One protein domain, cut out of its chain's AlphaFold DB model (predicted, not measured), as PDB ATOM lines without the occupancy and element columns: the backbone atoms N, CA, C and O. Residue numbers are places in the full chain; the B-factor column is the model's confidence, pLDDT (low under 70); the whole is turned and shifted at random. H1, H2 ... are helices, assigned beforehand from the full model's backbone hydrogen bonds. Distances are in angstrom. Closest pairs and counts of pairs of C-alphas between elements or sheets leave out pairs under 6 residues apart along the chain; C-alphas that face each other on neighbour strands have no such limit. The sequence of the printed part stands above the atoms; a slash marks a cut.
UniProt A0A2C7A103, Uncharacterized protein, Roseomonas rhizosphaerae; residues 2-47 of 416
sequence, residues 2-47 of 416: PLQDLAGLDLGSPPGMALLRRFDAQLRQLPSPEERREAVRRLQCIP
ATOM      1  N   PRO A   2      44.293  24.877  28.843       38.12
ATOM      2  CA  PRO A   2      44.578  24.822  27.421       38.12
ATOM      3  C   PRO A   2      43.277  25.036  26.637       38.12
ATOM      4  O   PRO A   2      42.409  24.181  26.676       38.12
ATOM      5  N   LEU A   3      43.145  26.207  26.006       38.78
ATOM      6  CA  LEU A   3      42.530  26.484  24.690       38.78
ATOM      7  C   LEU A   3      41.197  25.810  24.265       38.78
ATOM      8  O   LEU A   3      40.869  25.866  23.087       38.78
ATOM      9  N   GLN A   4      40.418  25.194  25.157       35.25
ATOM     10  CA  GLN A   4      39.262  24.373  24.764       35.25
ATOM     11  C   GLN A   4      37.946  25.142  24.550       35.25
ATOM     12  O   GLN A   4      37.066  24.596  23.900       35.25
ATOM     13  N   ASP A   5      37.838  26.410  24.975       37.25
ATOM     14  CA  ASP A   5      36.558  27.149  24.969       37.25
ATOM     15  C   ASP A   5      36.611  28.541  24.299       37.25
ATOM     16  O   ASP A   5      35.852  29.442  24.664       37.25
ATOM     17  N   LEU A   6      37.508  28.780  23.335       45.72
ATOM     18  CA  LEU A   6      37.489  30.053  22.599       45.72
ATOM     19  C   LEU A   6      36.406  30.027  21.510       45.72
ATOM     20  O   LEU A   6      36.647  29.596  20.385       45.72
ATOM     21  N   ALA A   7      35.220  30.537  21.856       54.25
ATOM     22  CA  ALA A   7      34.321  31.158  20.884       54.25
ATOM     23  C   ALA A   7      35.125  32.181  20.055       54.25
ATOM     24  O   ALA A   7      35.991  32.859  20.611       54.25
ATOM     25  N   GLY A   8      34.893  32.235  18.739       69.44
ATOM     26  CA  GLY A   8      35.769  32.920  17.779       69.44
ATOM     27  C   GLY A   8      36.255  34.319  18.192       69.44
ATOM     28  O   GLY A   8      35.536  35.098  18.816       69.44
ATOM     29  N   LEU A   9      37.501  34.633  17.833       83.31
ATOM     30  CA  LEU A   9      38.178  35.889  18.144       83.31
ATOM     31  C   LEU A   9      37.798  36.981  17.139       83.31
ATOM     32  O   LEU A   9      38.194  36.912  15.978       83.31
ATOM     33  N   ASP A  10      37.096  38.017  17.591       84.88
ATOM     34  CA  ASP A  10      36.862  39.229  16.798       84.88
ATOM     35  C   ASP A  10      38.116  40.116  16.776       84.88
ATOM     36  O   ASP A  10      38.405  40.846  17.731       84.88
ATOM     37  N   LEU A  11      38.857  40.061  15.668       88.19
ATOM     38  CA  LEU A  11      40.092  40.814  15.459       88.19
ATOM     39  C   LEU A  11      39.851  42.308  15.199       88.19
ATOM     40  O   LEU A  11      40.804  43.081  15.225       88.19
ATOM     41  N   GLY A  12      38.604  42.731  14.965       85.75
ATOM     42  CA  GLY A  12      38.235  44.146  14.905       85.75
ATOM     43  C   GLY A  12      38.127  44.791  16.290       85.75
ATOM     44  O   GLY A  12      38.070  46.016  16.407       85.75
ATOM     45  N   SER A  13      38.115  43.980  17.350       89.12
ATOM     46  CA  SER A  13      37.961  44.437  18.728       89.12
ATOM     47  C   SER A  13      39.298  44.430  19.493       89.12
ATOM     48  O   SER A  13      40.068  43.467  19.392       89.12
ATOM     49  N   PRO A  14      39.579  45.439  20.347       91.56
ATOM     50  CA  PRO A  14      40.760  45.408  21.213       91.56
ATOM     51  C   PRO A  14      40.858  44.149  22.105       91.56
ATOM     52  O   PRO A  14      41.962  43.614  22.240       91.56
ATOM     53  N   PRO A  15      39.757  43.621  22.692       91.50
ATOM     54  CA  PRO A  15      39.799  42.369  23.451       91.50
ATOM     55  C   PRO A  15      40.173  41.146  22.607       91.50
ATOM     56  O   PRO A  15      40.982  40.331  23.055       91.50
ATOM     57  N   GLY A  16      39.624  41.011  21.395       90.56
ATOM     58  CA  GLY A  16      39.942  39.886  20.517       90.56
ATOM     59  C   GLY A  16      41.394  39.917  20.050       90.56
ATOM     60  O   GLY A  16      42.073  38.891  20.111       90.56
ATOM     61  N   MET A  17      41.925  41.101  19.729       92.81
ATOM     62  CA  MET A  17      43.346  41.247  19.404       92.81
ATOM     63  C   MET A  17      44.254  40.927  20.603       92.81
ATOM     64  O   MET A  17      45.261  40.233  20.468       92.81
ATOM     65  N   ALA A  18      43.878  41.337  21.820       92.06
ATOM     66  CA  ALA A  18      44.623  40.975  23.029       92.06
ATOM     67  C   ALA A  18      44.633  39.455  23.291       92.06
ATOM     68  O   ALA A  18      45.655  38.902  23.713       92.06
ATOM     69  N   LEU A  19      43.521  38.763  23.020       91.81
ATOM     70  CA  LEU A  19      43.449  37.301  23.092       91.81
ATOM     71  C   LEU A  19      44.323  36.636  22.027       91.81
ATOM     72  O   LEU A  19      45.005  35.663  22.348       91.81
ATOM     73  N   LEU A  20      44.378  37.188  20.812       92.88
ATOM     74  CA  LEU A  20      45.263  36.699  19.756       92.88
ATOM     75  C   LEU A  20      46.745  36.841  20.145       92.88
ATOM     76  O   LEU A  20      47.505  35.881  20.039       92.88
ATOM     77  N   ARG A  21      47.149  37.992  20.699       93.06
ATOM     78  CA  ARG A  21      48.510  38.207  21.234       93.06
ATOM     79  C   ARG A  21      48.862  37.207  22.337       93.06
ATOM     80  O   ARG A  21      49.980  36.694  22.405       93.06
ATOM     81  N   ARG A  22      47.901  36.897  23.214       92.00
ATOM     82  CA  ARG A  22      48.075  35.880  24.260       92.00
ATOM     83  C   ARG A  22      48.210  34.479  23.666       92.00
ATOM     84  O   ARG A  22      49.037  33.707  24.152       92.00
ATOM     85  N   PHE A  23      47.419  34.159  22.644       91.81
ATOM     86  CA  PHE A  23      47.530  32.910  21.901       91.81
ATOM     87  C   PHE A  23      48.917  32.779  21.262       91.81
ATOM     88  O   PHE A  23      49.558  31.750  21.448       91.81
ATOM     89  N   ASP A  24      49.440  33.832  20.623       92.75
ATOM     90  CA  ASP A  24      50.796  33.850  20.050       92.75
ATOM     91  C   ASP A  24      51.874  33.511  21.090       92.75
ATOM     92  O   ASP A  24      52.728  32.647  20.876       92.75
ATOM     93  N   ALA A  25      51.804  34.132  22.271       90.69
ATOM     94  CA  ALA A  25      52.743  33.860  23.356       90.69
ATOM     95  C   ALA A  25      52.689  32.396  23.843       90.69
ATOM     96  O   ALA A  25      53.716  31.842  24.243       90.69
ATOM     97  N   GLN A  26      51.511  31.765  23.804       90.25
ATOM     98  CA  GLN A  26      51.317  30.355  24.170       90.25
ATOM     99  C   GLN A  26      51.737  29.400  23.051       90.25
ATOM    100  O   GLN A  26      52.321  28.355  23.332       90.25
ATOM    101  N   LEU A  27      51.505  29.767  21.791       88.88
ATOM    102  CA  LEU A  27      51.855  28.965  20.621       88.88
ATOM    103  C   LEU A  27      53.355  28.644  20.592       88.88
ATOM    104  O   LEU A  27      53.751  27.515  20.299       88.88
ATOM    105  N   ARG A  28      54.198  29.612  20.975       84.88
ATOM    106  CA  ARG A  28      55.660  29.440  21.059       84.88
ATOM    107  C   ARG A  28      56.099  28.421  22.116       84.88
ATOM    108  O   ARG A  28      57.216  27.918  22.030       84.88
ATOM    109  N   GLN A  29      55.243  28.110  23.091       88.31
ATOM    110  CA  GLN A  29      55.519  27.127  24.144       88.31
ATOM    111  C   GLN A  29      55.204  25.690  23.704       88.31
ATOM    112  O   GLN A  29      55.631  24.752  24.375       88.31
ATOM    113  N   LEU A  30      54.486  25.500  22.589       87.75
ATOM    114  CA  LEU A  30      54.200  24.166  22.069       87.75
ATOM    115  C   LEU A  30      55.479  23.527  21.498       87.75
ATOM    116  O   LEU A  30      56.195  24.185  20.728       87.75
ATOM    117  N   PRO A  31      55.777  22.265  21.854       85.38
ATOM    118  CA  PRO A  31      57.048  21.618  21.547       85.38
ATOM    119  C   PRO A  31      57.206  21.230  20.073       85.38
ATOM    120  O   PRO A  31      58.323  21.305  19.560       85.38
ATOM    121  N   SER A  32      56.128  20.842  19.379       89.31
ATOM    122  CA  SER A  32      56.204  20.347  17.999       89.31
ATOM    123  C   SER A  32      55.604  21.324  16.968       89.31
ATOM    124  O   SER A  32      54.611  22.003  17.248       89.31
ATOM    125  N   PRO A  33      56.171  21.418  15.746       85.06
ATOM    126  CA  PRO A  33      55.590  22.213  14.660       85.06
ATOM    127  C   PRO A  33      54.177  21.769  14.255       85.06
ATOM    128  O   PRO A  33      53.371  22.604  13.850       85.06
ATOM    129  N   GLU A  34      53.871  20.476  14.361       85.31
ATOM    130  CA  GLU A  34      52.550  19.926  14.032       85.31
ATOM    131  C   GLU A  34      51.483  20.374  15.035       85.31
ATOM    132  O   GLU A  34      50.429  20.851  14.619       85.31
ATOM    133  N   GLU A  35      51.780  20.338  16.340       86.44
ATOM    134  CA  GLU A  35      50.879  20.863  17.377       86.44
ATOM    135  C   GLU A  35      50.606  22.356  17.197       86.44
ATOM    136  O   GLU A  35      49.479  22.803  17.400       86.44
ATOM    137  N   ARG A  36      51.614  23.132  16.775       85.56
ATOM    138  CA  ARG A  36      51.434  24.559  16.472       85.56
ATOM    139  C   ARG A  36      50.476  24.768  15.302       85.56
ATOM    140  O   ARG A  36      49.558  25.572  15.421       85.56
ATOM    141  N   ARG A  37      50.646  24.033  14.197       81.88
ATOM    142  CA  ARG A  37      49.736  24.124  13.039       81.88
ATOM    143  C   ARG A  37      48.313  23.721  13.411       81.88
ATOM    144  O   ARG A  37      47.370  24.411  13.043       81.88
ATOM    145  N   GLU A  38      48.160  22.634  14.156       83.06
ATOM    146  CA  GLU A  38      46.852  22.154  14.601       83.06
ATOM    147  C   GLU A  38      46.172  23.146  15.556       83.06
ATOM    148  O   GLU A  38      44.974  23.396  15.441       83.06
ATOM    149  N   ALA A  39      46.930  23.778  16.457       85.38
ATOM    150  CA  ALA A  39      46.407  24.833  17.320       85.38
ATOM    151  C   ALA A  39      45.912  26.044  16.513       85.38
ATOM    152  O   ALA A  39      44.841  26.568  16.813       85.38
ATOM    153  N   VAL A  40      46.653  26.468  15.481       84.25
ATOM    154  CA  VAL A  40      46.247  27.574  14.593       84.25
ATOM    155  C   VAL A  40      44.991  27.218  13.796       84.25
ATOM    156  O   VAL A  40      44.079  28.032  13.725       84.25
ATOM    157  N   ARG A  41      44.882  25.991  13.270       78.75
ATOM    158  CA  ARG A  41      43.686  25.527  12.535       78.75
ATOM    159  C   ARG A  41      42.408  25.526  13.371       78.75
ATOM    160  O   ARG A  41      41.318  25.664  12.830       78.75
ATOM    161  N   ARG A  42      42.526  25.343  14.687       80.88
ATOM    162  CA  ARG A  42      41.384  25.408  15.614       80.88
ATOM    163  C   ARG A  42      40.986  26.838  15.960       80.88
ATOM    164  O   ARG A  42      39.915  27.042  16.528       80.88
ATOM    165  N   LEU A  43      41.837  27.814  15.654       81.50
ATOM    166  CA  LEU A  43      41.580  29.206  15.963       81.50
ATOM    167  C   LEU A  43      40.573  29.781  14.968       81.50
ATOM    168  O   LEU A  43      40.874  30.002  13.799       81.50
ATOM    169  N   GLN A  44      39.374  30.077  15.454       80.75
ATOM    170  CA  GLN A  44      38.388  30.810  14.674       80.75
ATOM    171  C   GLN A  44      38.642  32.302  14.858       80.75
ATOM    172  O   GLN A  44      38.455  32.824  15.954       80.75
ATOM    173  N   CYS A  45      39.085  32.979  13.803       81.62
ATOM    174  CA  CYS A  45      39.269  34.428  13.799       81.62
ATOM    175  C   CYS A  45      38.239  35.080  12.879       81.62
ATOM    176  O   CYS A  45      37.986  34.595  11.778       81.62
ATOM    177  N   ILE A  46      37.672  36.194  13.328       82.50
ATOM    178  CA  ILE A  46      36.768  37.040  12.557       82.50
ATOM    179  C   ILE A  46      37.519  38.352  12.321       82.50
ATOM    180  O   ILE A  46      37.710  39.121  13.262       82.50
ATOM    181  N   PRO A  47      38.022  38.595  11.106       83.06
ATOM    182  CA  PRO A  47      38.748  39.814  10.797       83.06
ATOM    183  C   PRO A  47      37.750  40.968  10.598       83.06
ATOM    184  O   PRO A  47      36.625  40.735  10.141       83.06
TER     185      PRO A  47
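This is residues 2 to 47 of the 416 residues of an uncharacterized protein of Roseomonas rhizosphaerae (UniProt A0A2C7A103). Two helices run opposite ways along the two long sides of a narrow closed loop, H1 on one side and the shorter H2 on the other, with few contacts between them. A tight turn joins them at one end of the loop, and a short parallel pairing of residues 9 to 10 with residues 45 to 46 ties the stretch before H1 to the stretch after H2. The printed part has 46 residues with two named helices, H1 then H2, and no named strand; its class is all helix. It is compact, with a radius of gyration of the C-alphas of 10.6 A, and its outline is elongated, 30 by 17 by 16 A.

H1, the longest helix, is residues 14 to 27, 19.8 A from first to last C-alpha; it begins at C-alpha 14 (40.760, 45.408, 21.213) and ends at C-alpha 27 (51.855, 28.965, 20.621). H2 is residues 33 to 41, 12.5 A long, and ends at C-alpha 41 (43.686, 25.527, 12.535).

H1 and H2 are close but not clearly touching, with 2 pairs of C-alphas within 8 A. Their closest C-alphas, those of Leu 27 and Arg 36, are 6.1 A apart. The helices run opposite ways at a shallow tilt of 20 degrees, and their centres are 15.4 A apart. In both H1 and H2 every O i to N i+4 pair is within hydrogen-bond range.

The two C-alphas farthest apart are those of Ser 13 and Ser 32, at 30.2 A. The link from H1 to H2, 5 residues, is tight. Residues 2 to 13 hold no named element; their C-alphas lie 8 to 15 A from the mean of the C-alphas. The printed part has no cut. Its mean pLDDT is 80.7, and residues 2 to 8 are under 70.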